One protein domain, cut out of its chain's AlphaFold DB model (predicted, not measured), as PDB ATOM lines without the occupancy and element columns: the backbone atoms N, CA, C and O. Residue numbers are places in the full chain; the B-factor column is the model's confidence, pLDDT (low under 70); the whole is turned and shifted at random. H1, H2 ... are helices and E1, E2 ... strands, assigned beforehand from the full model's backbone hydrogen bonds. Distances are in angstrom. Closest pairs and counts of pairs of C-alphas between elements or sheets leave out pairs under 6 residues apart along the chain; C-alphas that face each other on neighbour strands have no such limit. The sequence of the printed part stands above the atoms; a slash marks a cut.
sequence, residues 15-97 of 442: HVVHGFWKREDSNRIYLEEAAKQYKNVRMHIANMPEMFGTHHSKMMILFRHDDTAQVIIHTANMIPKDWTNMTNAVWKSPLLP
ATOM      1  N   HIS A  15      19.388  35.116  -2.861       96.31
ATOM      2  CA  HIS A  15      20.686  34.761  -3.422       96.31
ATOM      3  C   HIS A  15      20.506  33.612  -4.415       96.31
ATOM      4  O   HIS A  15      20.021  32.544  -4.049       96.31
ATOM      5  N   VAL A  16      20.873  33.833  -5.676       96.19
ATOM      6  CA  VAL A  16      20.744  32.841  -6.750       96.19
ATOM      7  C   VAL A  16      22.128  32.352  -7.148       96.19
ATOM      8  O   VAL A  16      22.933  33.123  -7.668       96.19
ATOM      9  N   VAL A  17      22.391  31.066  -6.930       95.38
ATOM     10  CA  VAL A  17      23.636  30.404  -7.339       95.38
ATOM     11  C   VAL A  17      23.404  29.664  -8.655       95.38
ATOM     12  O   VAL A  17      22.476  28.863  -8.760       95.38
ATOM     13  N   HIS A  18      24.224  29.930  -9.672       94.75
ATOM     14  CA  HIS A  18      24.109  29.291 -10.985       94.75
ATOM     15  C   HIS A  18      25.475  28.997 -11.612       94.75
ATOM     16  O   HIS A  18      26.486  29.604 -11.270       94.75
ATOM     17  N   GLY A  19      25.506  28.064 -12.567       93.12
ATOM     18  CA  GLY A  19      26.732  27.623 -13.242       93.12
ATOM     19  C   GLY A  19      26.992  28.254 -14.606       93.12
ATOM     20  O   GLY A  19      27.842  27.744 -15.329       93.12
ATOM     21  N   PHE A  20      26.272  29.310 -15.002       91.19
ATOM     22  CA  PHE A  20      26.528  29.991 -16.282       91.19
ATOM     23  C   PHE A  20      27.794  30.856 -16.172       91.19
ATOM     24  O   PHE A  20      27.735  32.057 -15.918       91.19
ATOM     25  N   TRP A  21      28.957  30.214 -16.284       84.38
ATOM     26  CA  TRP A  21      30.259  30.824 -16.001       84.38
ATOM     27  C   TRP A  21      30.867  31.573 -17.194       84.38
ATOM     28  O   TRP A  21      31.611  32.538 -16.995       84.38
ATOM     29  N   LYS A  22      30.525  31.180 -18.427       86.00
ATOM     30  CA  LYS A  22      30.931  31.883 -19.655       86.00
ATOM     31  C   LYS A  22      30.227  33.235 -19.739       86.00
ATOM     32  O   LYS A  22      29.047  33.323 -19.414       86.00
ATOM     33  N   ARG A  23      30.940  34.298 -20.114       84.62
ATOM     34  CA  ARG A  23      30.387  35.671 -20.108       84.62
ATOM     35  C   ARG A  23      29.398  35.889 -21.249       84.62
ATOM     36  O   ARG A  23      28.420  36.601 -21.088       84.62
ATOM     37  N   GLU A  24      29.668  35.240 -22.366       89.31
ATOM     38  CA  GLU A  24      28.928  35.277 -23.620       89.31
ATOM     39  C   GLU A  24      27.743  34.297 -23.675       89.31
ATOM     40  O   GLU A  24      27.058  34.219 -24.690       89.31
ATOM     41  N   ASP A  25      27.492  33.535 -22.603       88.56
ATOM     42  CA  ASP A  25      26.342  32.632 -22.528       88.56
ATOM     43  C   ASP A  25      25.032  33.438 -22.515       88.56
ATOM     44  O   ASP A  25      24.814  34.286 -21.647       88.56
ATOM     45  N   SER A  26      24.141  33.172 -23.471       92.25
ATOM     46  CA  SER A  26      22.876  33.900 -23.601       92.25
ATOM     47  C   SER A  26      21.971  33.741 -22.377       92.25
ATOM     48  O   SER A  26      21.297  34.697 -21.990       92.25
ATOM     49  N   ASN A  27      21.992  32.577 -21.716       91.00
ATOM     50  CA  ASN A  27      21.225  32.354 -20.491       91.00
ATOM     51  C   ASN A  27      21.797  33.162 -19.331       91.00
ATOM     52  O   ASN A  27      21.031  33.663 -18.509       91.00
ATOM     53  N   ARG A  28      23.127  33.326 -19.267       91.75
ATOM     54  CA  ARG A  28      23.758  34.208 -18.278       91.75
ATOM     55  C   ARG A  28      23.295  35.645 -18.456       91.75
ATOM     56  O   ARG A  28      22.850  36.248 -17.486       91.75
ATOM     57  N   ILE A  29      23.396  36.171 -19.676       93.38
ATOM     58  CA  ILE A  29      23.029  37.557 -19.983       93.38
ATOM     59  C   ILE A  29      21.557  37.787 -19.632       93.38
ATOM     60  O   ILE A  29      21.237  38.718 -18.897       93.38
ATOM     61  N   TYR A  30      20.668  36.895 -20.078       93.56
ATOM     62  CA  TYR A  30      19.247  36.963 -19.745       93.56
ATOM     63  C   TYR A  30      19.000  36.954 -18.228       93.56
ATOM     64  O   TYR A  30      18.225  37.762 -17.719       93.56
ATOM     65  N   LEU A  31      19.671  36.061 -17.495       92.44
ATOM     66  CA  LEU A  31      19.515  35.929 -16.048       92.44
ATOM     67  C   LEU A  31      20.023  37.168 -15.294       92.44
ATOM     68  O   LEU A  31      19.360  37.625 -14.364       92.44
ATOM     69  N   GLU A  32      21.164  37.728 -15.700       92.75
ATOM     70  CA  GLU A  32      21.720  38.958 -15.126       92.75
ATOM     71  C   GLU A  32      20.808  40.168 -15.402       92.75
ATOM     72  O   GLU A  32      20.531  40.938 -14.482       92.75
ATOM     73  N   GLU A  33      20.274  40.316 -16.620       94.19
ATOM     74  CA  GLU A  33      19.313  41.380 -16.949       94.19
ATOM     75  C   GLU A  33      17.993  41.236 -16.178       94.19
ATOM     76  O   GLU A  33      17.477  42.214 -15.635       94.19
ATOM     77  N   ALA A  34      17.463  40.016 -16.056       93.31
ATOM     78  CA  ALA A  34      16.265  39.757 -15.260       93.31
ATOM     79  C   ALA A  34      16.485  40.092 -13.773       93.31
ATOM     80  O   ALA A  34      15.597  40.646 -13.124       93.31
ATOM     81  N   ALA A  35      17.673  39.801 -13.231       94.75
ATOM     82  CA  ALA A  35      18.012  40.095 -11.841       94.75
ATOM     83  C   ALA A  35      18.095  41.604 -11.549       94.75
ATOM     84  O   ALA A  35      17.694  42.024 -10.465       94.75
ATOM     85  N   LYS A  36      18.529  42.439 -12.509       94.75
ATOM     86  CA  LYS A  36      18.615  43.910 -12.344       94.75
ATOM     87  C   LYS A  36      17.275  44.576 -12.025       94.75
ATOM     88  O   LYS A  36      17.258  45.662 -11.450       94.75
ATOM     89  N   GLN A  37      16.162  43.926 -12.356       94.75
ATOM     90  CA  GLN A  37      14.819  44.411 -12.034       94.75
ATOM     91  C   GLN A  37      14.513  44.347 -10.525       94.75
ATOM     92  O   GLN A  37      13.551  44.960 -10.068       94.75
ATOM     93  N   TYR A  38      15.333  43.641  -9.733       95.75
ATOM     94  CA  TYR A  38      15.097  43.387  -8.315       95.75
ATOM     95  C   TYR A  38      16.309  43.778  -7.462       95.75
ATOM     96  O   TYR A  38      17.332  43.098  -7.441       95.75
ATOM     97  N   LYS A  39      16.178  44.850  -6.668       95.56
ATOM     98  CA  LYS A  39      17.261  45.345  -5.788       95.56
ATOM     99  C   LYS A  39      17.662  44.355  -4.684       95.56
ATOM    100  O   LYS A  39      18.754  44.456  -4.130       95.56
ATOM    101  N   ASN A  40      16.771  43.429  -4.341       96.44
ATOM    102  CA  ASN A  40      16.938  42.417  -3.302       96.44
ATOM    103  C   ASN A  40      17.433  41.058  -3.833       96.44
ATOM    104  O   ASN A  40      17.503  40.108  -3.054       96.44
ATOM    105  N   VAL A  41      17.792  40.954  -5.119       96.81
ATOM    106  CA  VAL A  41      18.357  39.738  -5.725       96.81
ATOM    107  C   VAL A  41      19.865  39.897  -5.920       96.81
ATOM    108  O   VAL A  41      20.337  40.900  -6.451       96.81
ATOM    109  N   ARG A  42      20.636  38.888  -5.508       94.88
ATOM    110  CA  ARG A  42      22.082  38.788  -5.736       94.88
ATOM    111  C   ARG A  42      22.409  37.506  -6.490       94.88
ATOM    112  O   ARG A  42      21.964  36.427  -6.105       94.88
ATOM    113  N   MET A  43      23.205  37.635  -7.546       93.50
ATOM    114  CA  MET A  43      23.643  36.516  -8.380       93.50
ATOM    115  C   MET A  43      25.034  36.041  -7.956       93.50
ATOM    116  O   MET A  43      25.929  36.855  -7.726       93.50
ATOM    117  N   HIS A  44      25.217  34.726  -7.895       93.31
ATOM    118  CA  HIS A  44      26.470  34.060  -7.559       93.31
ATOM    119  C   HIS A  44      26.807  33.033  -8.639       93.31
ATOM    120  O   HIS A  44      26.013  32.137  -8.933       93.31
ATOM    121  N   ILE A  45      27.999  33.148  -9.220       92.06
ATOM    122  CA  ILE A  45      28.455  32.246 -10.278       92.06
ATOM    123  C   ILE A  45      29.305  31.153  -9.642       92.06
ATOM    124  O   ILE A  45      30.402  31.417  -9.149       92.06
ATOM    125  N   ALA A  46      28.800  29.926  -9.659       92.12
ATOM    126  CA  ALA A  46      29.528  28.764  -9.185       92.12
ATOM    127  C   ALA A  46      30.793  28.541 -10.024       92.12
ATOM    128  O   ALA A  46      30.771  28.639 -11.254       92.12
ATOM    129  N   ASN A  47      31.898  28.198  -9.363       87.81
ATOM    130  CA  ASN A  47      33.119  27.826 -10.062       87.81
ATOM    131  C   ASN A  47      32.903  26.511 -10.831       87.81
ATOM    132  O   ASN A  47      32.538  25.496 -10.240       87.81
ATOM    133  N   MET A  48      33.167  26.524 -12.136       89.38
ATOM    134  CA  MET A  48      33.003  25.381 -13.041       89.38
ATOM    135  C   MET A  48      34.329  25.092 -13.765       89.38
ATOM    136  O   MET A  48      34.453  25.372 -14.955       89.38
ATOM    137  N   PRO A  49      35.356  24.586 -13.055       80.94
ATOM    138  CA  PRO A  49      36.710  24.459 -13.603       80.94
ATOM    139  C   PRO A  49      36.848  23.318 -14.620       80.94
ATOM    140  O   PRO A  49      37.789  23.299 -15.410       80.94
ATOM    141  N   GLU A  50      35.927  22.358 -14.596       85.38
ATOM    142  CA  GLU A  50      35.987  21.146 -15.403       85.38
ATOM    143  C   GLU A  50      35.135  21.276 -16.666       85.38
ATOM    144  O   GLU A  50      33.960  21.654 -16.619       85.38
ATOM    145  N   MET A  51      35.707  20.903 -17.815       82.75
ATOM    146  CA  MET A  51      34.951  20.844 -19.066       82.75
ATOM    147  C   MET A  51      33.763  19.888 -18.942       82.75
ATOM    148  O   MET A  51      33.869  18.812 -18.351       82.75
ATOM    149  N   PHE A  52      32.642  20.280 -19.553       86.31
ATOM    150  CA  PHE A  52      31.378  19.533 -19.544       86.31
ATOM    151  C   PHE A  52      30.746  19.355 -18.150       86.31
ATOM    152  O   PHE A  52      29.781  18.606 -18.009       86.31
ATOM    153  N   GLY A  53      31.264  20.039 -17.127       91.69
ATOM    154  CA  GLY A  53      30.621  20.145 -15.825       91.69
ATOM    155  C   GLY A  53      29.343  20.979 -15.875       91.69
ATOM    156  O   GLY A  53      29.215  21.887 -16.696       91.69
ATOM    157  N   THR A  54      28.408  20.712 -14.962       94.81
ATOM    158  CA  THR A  54      27.194  21.523 -14.762       94.81
ATOM    159  C   THR A  54      27.012  21.886 -13.287       94.81
ATOM    160  O   THR A  54      27.323  21.092 -12.401       94.81
ATOM    161  N   HIS A  55      26.476  23.075 -13.000       96.94
ATOM    162  CA  HIS A  55      25.913  23.358 -11.680       96.94
ATOM    163  C   HIS A  55      24.486  22.813 -11.632       96.94
ATOM    164  O   HIS A  55      23.546  23.467 -12.085       96.94
ATOM    165  N   HIS A  56      24.337  21.581 -11.159       97.94
ATOM    166  CA  HIS A  56      23.090  20.832 -11.288       97.94
ATOM    167  C   HIS A  56      22.326  20.688  -9.961       97.94
ATOM    168  O   HIS A  56      21.170  20.251  -9.944       97.94
ATOM    169  N   SER A  57      22.941  21.162  -8.877       98.50
ATOM    170  CA  SER A  57      22.375  21.222  -7.534       98.50
ATOM    171  C   SER A  57      21.136  22.106  -7.470       98.50
ATOM    172  O   SER A  57      21.068  23.169  -8.087       98.50
ATOM    173  N   LYS A  58      20.145  21.636  -6.716       98.69
ATOM    174  CA  LYS A  58      18.821  22.240  -6.578       98.69
ATOM    175  C   LYS A  58      18.468  22.233  -5.103       98.69
ATOM    176  O   LYS A  58      18.053  21.220  -4.540       98.69
ATOM    177  N   MET A  59      18.766  23.356  -4.471       98.62
ATOM    178  CA  MET A  59      18.690  23.516  -3.032       98.62
ATOM    179  C   MET A  59      18.204  24.920  -2.699       98.62
ATOM    180  O   MET A  59      18.591  25.888  -3.352       98.62
ATOM    181  N   MET A  60      17.387  25.022  -1.657       98.56
ATOM    182  CA  MET A  60      17.025  26.281  -1.018       98.56
ATOM    183  C   MET A  60      17.488  26.233   0.434       98.56
ATOM    184  O   MET A  60      17.287  25.230   1.119       98.56
ATOM    185  N   ILE A  61      18.099  27.317   0.902       98.50
ATOM    186  CA  ILE A  61      18.420  27.528   2.313       98.50
ATOM    187  C   ILE A  61      17.656  28.776   2.730       98.50
ATOM    188  O   ILE A  61      17.886  29.860   2.192       98.50
ATOM    189  N   LEU A  62      16.693  28.598   3.625       98.12
ATOM    190  CA  LEU A  62      15.777  29.645   4.052       98.12
ATOM    191  C   LEU A  62      16.176  30.101   5.449       98.12
ATOM    192  O   LEU A  62      16.115  29.302   6.376       98.12
ATOM    193  N   PHE A  63      16.547  31.371   5.600       97.69
ATOM    194  CA  PHE A  63      16.695  32.023   6.902       97.69
ATOM    195  C   PHE A  63      15.405  32.772   7.215       97.69
ATOM    196  O   PHE A  63      14.945  33.572   6.397       97.69
ATOM    197  N   ARG A  64      14.797  32.486   8.362       94.94
ATOM    198  CA  ARG A  64      13.459  32.966   8.715       94.94
ATOM    199  C   ARG A  64      13.524  34.000   9.838       94.94
ATOM    200  O   ARG A  64      14.494  34.073  10.583       94.94
ATOM    201  N   HIS A  65      12.468  34.803   9.951       93.19
ATOM    202  CA  HIS A  65      12.351  35.838  10.984       93.19
ATOM    203  C   HIS A  65      12.114  35.286  12.396       93.19
ATOM    204  O   HIS A  65      12.302  36.014  13.361       93.19
ATOM    205  N   ASP A  66      11.717  34.019  12.518       95.38
ATOM    206  CA  ASP A  66      11.495  33.314  13.786       95.38
ATOM    207  C   ASP A  66      12.781  32.675  14.346       95.38
ATOM    208  O   ASP A  66      12.709  31.735  15.133       95.38
ATOM    209  N   ASP A  67      13.954  33.160  13.917       96.12
ATOM    210  CA  ASP A  67      15.273  32.613  14.262       96.12
ATOM    211  C   ASP A  67      15.398  31.107  13.979       96.12
ATOM    212  O   ASP A  67      16.099  30.364  14.671       96.12
ATOM    213  N   THR A  68      14.753  30.649  12.904       98.06
ATOM    214  CA  THR A  68      14.968  29.309  12.359       98.06
ATOM    215  C   THR A  68      15.544  29.350  10.946       98.06
ATOM    216  O   THR A  68      15.361  30.306  10.186       98.06
ATOM    217  N   ALA A  69      16.251  28.286  10.577       98.50
ATOM    218  CA  ALA A  69      16.651  28.008   9.209       98.50
ATOM    219  C   ALA A  69      15.946  26.749   8.686       98.50
ATOM    220  O   ALA A  69      15.479  25.909   9.452       98.50
ATOM    221  N   GLN A  70      15.871  26.595   7.368       98.38
ATOM    222  CA  GLN A  70      15.394  25.364   6.744       98.38
ATOM    223  C   GLN A  70      16.190  25.062   5.480       98.38
ATOM    224  O   GLN A  70      16.370  25.935   4.630       98.38
ATOM    225  N   VAL A  71      16.641  23.817   5.344       98.81
ATOM    226  CA  VAL A  71      17.318  23.317   4.147       98.81
ATOM    227  C   VAL A  71      16.327  22.488   3.340       98.81
ATOM    228  O   VAL A  71      15.670  21.589   3.860       98.81
ATOM    229  N   ILE A  72      16.214  22.792   2.053       98.88
ATOM    230  CA  ILE A  72      15.330  22.108   1.114       98.88
ATOM    231  C   ILE A  72      16.178  21.617  -0.051       98.88
ATOM    232  O   ILE A  72      16.783  22.430  -0.740       98.88
ATOM    233  N   ILE A  73      16.203  20.310  -0.301       98.88
ATOM    234  CA  ILE A  73      16.896  19.702  -1.447       98.88
ATOM    235  C   ILE A  73      15.838  19.094  -2.363       98.88
ATOM    236  O   ILE A  73      14.989  18.325  -1.915       98.88
ATOM    237  N   HIS A  74      15.846  19.461  -3.643       98.81
ATOM    238  CA  HIS A  74      14.796  19.086  -4.590       98.81
ATOM    239  C   HIS A  74      15.351  18.751  -5.976       98.81
ATOM    240  O   HIS A  74      16.552  18.831  -6.214       98.81
ATOM    241  N   THR A  75      14.481  18.360  -6.910       98.62
ATOM    242  CA  THR A  75      14.902  17.951  -8.266       98.62
ATOM    243  C   THR A  75      14.433  18.870  -9.386       98.62
ATOM    244  O   THR A  75      14.974  18.777 -10.485       98.62
ATOM    245  N   ALA A  76      13.498  19.789  -9.130       98.00
ATOM    246  CA  ALA A  76      12.988  20.739 -10.127       98.00
ATOM    247  C   ALA A  76      13.955  21.908 -10.393       98.00
ATOM    248  O   ALA A  76      14.539  22.454  -9.461       98.00
ATOM    249  N   ASN A  77      14.107  22.335 -11.647       96.50
ATOM    250  CA  ASN A  77      14.664  23.652 -11.971       96.50
ATOM    251  C   ASN A  77      13.649  24.757 -11.620       96.50
ATOM    252  O   ASN A  77      12.453  24.503 -11.506       96.50
ATOM    253  N   MET A  78      14.096  26.009 -11.487       94.50
ATOM    254  CA  MET A  78      13.222  27.151 -11.163       94.50
ATOM    255  C   MET A  78      12.501  27.709 -12.406       94.50
ATOM    256  O   MET A  78      12.619  28.891 -12.721       94.50
ATOM    257  N   ILE A  79      11.774  26.844 -13.123       92.19
ATOM    258  CA  ILE A  79      10.950  27.181 -14.297       92.19
ATOM    259  C   ILE A  79       9.569  26.512 -14.196       92.19
ATOM    260  O   ILE A  79       9.501  25.383 -13.715       92.19
ATOM    261  N   PRO A  80       8.473  27.124 -14.689       93.06
ATOM    262  CA  PRO A  80       7.114  26.604 -14.483       93.06
ATOM    263  C   PRO A  80       6.902  25.144 -14.909       93.06
ATOM    264  O   PRO A  80       6.234  24.388 -14.204       93.06
ATOM    265  N   LYS A  81       7.513  24.731 -16.028       92.56
ATOM    266  CA  LYS A  81       7.402  23.370 -16.578       92.56
ATOM    267  C   LYS A  81       7.726  22.293 -15.537       92.56
ATOM    268  O   LYS A  81       6.938  21.371 -15.342       92.56
ATOM    269  N   ASP A  82       8.849  22.441 -14.835       95.06
ATOM    270  CA  ASP A  82       9.320  21.446 -13.868       95.06
ATOM    271  C   ASP A  82       8.395  21.337 -12.642       95.06
ATOM    272  O   ASP A  82       8.343  20.285 -12.010       95.06
ATOM    273  N   TRP A  83       7.638  22.384 -12.311       95.81
ATOM    274  CA  TRP A  83       6.736  22.400 -11.152       95.81
ATOM    275  C   TRP A  83       5.284  22.039 -11.488       95.81
ATOM    276  O   TRP A  83       4.500  21.827 -10.567       95.81
ATOM    277  N   THR A  84       4.921  21.968 -12.773       93.50
ATOM    278  CA  THR A  84       3.525  21.764 -13.201       93.50
ATOM    279  C   THR A  84       3.246  20.303 -13.559       93.50
ATOM    280  O   THR A  84       2.450  19.651 -12.890       93.50
ATOM    281  N   ASN A  85       3.922  19.769 -14.584       94.19
ATOM    282  CA  ASN A  85       3.558  18.485 -15.211       94.19
ATOM    283  C   ASN A  85       4.659  17.412 -15.143       94.19
ATOM    284  O   ASN A  85       4.478  16.299 -15.642       94.19
ATOM    285  N   MET A  86       5.806  17.720 -14.532       96.94
ATOM    286  CA  MET A  86       6.915  16.777 -14.375       96.94
ATOM    287  C   MET A  86       6.908  16.128 -12.993       96.94
ATOM    288  O   MET A  86       6.582  16.762 -11.990       96.94
ATOM    289  N   THR A  87       7.349  14.873 -12.910       98.44
ATOM    290  CA  THR A  87       7.586  14.251 -11.607       98.44
ATOM    291  C   THR A  87       8.888  14.776 -11.019       98.44
ATOM    292  O   THR A  87       9.967  14.503 -11.545       98.44
ATOM    293  N   ASN A  88       8.776  15.482  -9.897       98.25
ATOM    294  CA  ASN A  88       9.876  15.951  -9.063       98.25
ATOM    295  C   ASN A  88       9.642  15.543  -7.604       98.25
ATOM    296  O   ASN A  88       8.536  15.151  -7.230       98.25
ATOM    297  N   ALA A  89      10.680  15.646  -6.778       98.00
ATOM    298  CA  ALA A  89      10.553  15.483  -5.336       98.00
ATOM    299  C   ALA A  89      11.318  16.560  -4.575       98.00
ATOM    300  O   ALA A  89      12.197  17.241  -5.113       98.00
ATOM    301  N   VAL A  90      10.935  16.690  -3.310       98.25
ATOM    302  CA  VAL A  90      11.479  17.640  -2.353       98.25
ATOM    303  C   VAL A  90      11.727  16.889  -1.052       98.25
ATOM    304  O   VAL A  90      10.822  16.253  -0.519       98.25
ATOM    305  N   TRP A  91      12.935  17.011  -0.524       98.56
ATOM    306  CA  TRP A  91      13.227  16.769   0.879       98.56
ATOM    307  C   TRP A  91      13.324  18.108   1.602       98.56
ATOM    308  O   TRP A  91      13.944  19.048   1.100       98.56
ATOM    309  N   LYS A  92      12.710  18.194   2.781       98.38
ATOM    310  CA  LYS A  92      12.773  19.366   3.655       98.38
ATOM    311  C   LYS A  92      13.344  18.932   4.994       98.38
ATOM    312  O   LYS A  92      12.845  17.972   5.580       98.38
ATOM    313  N   SER A  93      14.334  19.659   5.493       98.56
ATOM    314  CA  SER A  93      14.742  19.529   6.886       98.56
ATOM    315  C   SER A  93      13.597  19.962   7.820       98.56
ATOM    316  O   SER A  93      12.718  20.740   7.411       98.56
ATOM    317  N   PRO A  94      13.629  19.544   9.098       97.62
ATOM    318  CA  PRO A  94      12.920  20.262  10.152       97.62
ATOM    319  C   PRO A  94      13.311  21.748  10.168       97.62
ATOM    320  O   PRO A  94      14.300  22.153   9.545       97.62
ATOM    321  N   LEU A  95      12.543  22.560  10.894       98.44
ATOM    322  CA  LEU A  95      12.999  23.902  11.242       98.44
ATOM    323  C   LEU A  95      14.198  23.772  12.187       98.44
ATOM    324  O   LEU A  95      14.134  23.068  13.192       98.44
ATOM    325  N   LEU A  96      15.291  24.421  11.816       98.31
ATOM    326  CA  LEU A  96      16.575  24.381  12.501       98.31
ATOM    327  C   LEU A  96      16.642  25.616  13.399       98.31
ATOM    328  O   LEU A  96      16.708  26.714  12.851       98.31
ATOM    329  N   PRO A  97      16.558  25.507  14.732       98.00
ATOM    330  CA  PRO A  97      16.587  26.678  15.600       98.00
ATOM    331  C   PRO A  97      17.988  27.290  15.651       98.00
ATOM    332  O   PRO A  97      18.997  26.591  15.534       98.00
TER     333      PRO A  97
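AT A GLANCE: This is residues 15 to 97 of the 442 residues of the protein "Phospholipase D/nuclease" of Sodiomyces alkalinus F11 (UniProt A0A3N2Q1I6). Two small parts joined by a long loop make a loose model: a flat antiparallel sheet of three strands, E3, E4 and E5, and a two-stranded parallel sheet, E1 and E2, with helix H1 packed on it, mostly on E2. The short helix H2 lies in the excursion from E4 to E5, beyond the ends of these strands, and residues 46 to 58 link the two parts. The printed part has 83 residues with two named helices and five named strands, in the order E1 H1 E2 E3 E4 H2 E5; the class is mixed, helices and strands, with under half of the residues in named elements. The order of the larger sheet is E3, E4, E5. The radius of gyration of the C-alphas is 14.9 A, and the C-alphas span 41 by 32 by 28 A.

IN THESE COORDINATES: E3 is residues 59 to 63, 13.2 A long, and E4 is residues 68 to 74, 19.8 A long, with C-alpha 68 at (14.968, 29.309, 12.359). E5 is residues 90 to 92, 6.4 A long, ending with C-alpha 92 at (12.773, 19.366, 3.655). H2 is residues 80 to 84, 6.2 A. E1 is residues 15 to 18, 9.9 A, with C-alpha 15 at (20.686, 34.761, -3.422). H1 is residues 26 to 36, 15.7 A, and E2 is residues 41 to 45, 13.4 A.

HOW THE PARTS SIT: E4 is the inner strand of its sheet, and E3 and E5 are the edge strands. E3 and E4 form an antiparallel hairpin at 169 degrees, with N 60 and O 72 within hydrogen-bond range at 2.8 A. E4 and E5 are antiparallel at 160 degrees, with N 91 and O 73 at 2.8 A. Residues 68 to 69 of E4 also pair with residues 96 to 97, antiparallel. H2 is not on this sheet, and neither is H1. E1 and E2 are parallel at 30 degrees, with N 16 and O 42 at 2.8 A. E1, H1 and E2 form a strand-helix-strand unit, two parallel neighbour strands with a helix between them in the chain, and its crossover is right-handed. The closest C-alphas of H1 and E2 are those of Ala 35 and Val 41, 6.1 A apart. E1 and E2 are apart from E3, E4 and E5. In H1 and H2 every O i to N i+4 pair is within hydrogen-bond range.

THE WHOLE: The two C-alphas farthest apart are those of Met 51 and Asp 66, at 42.2 A. The printed part has no cut. The link from E2 to E3, 13 residues, is long. Mean pLDDT of the printed part is 94.5, and no printed residue is under 70.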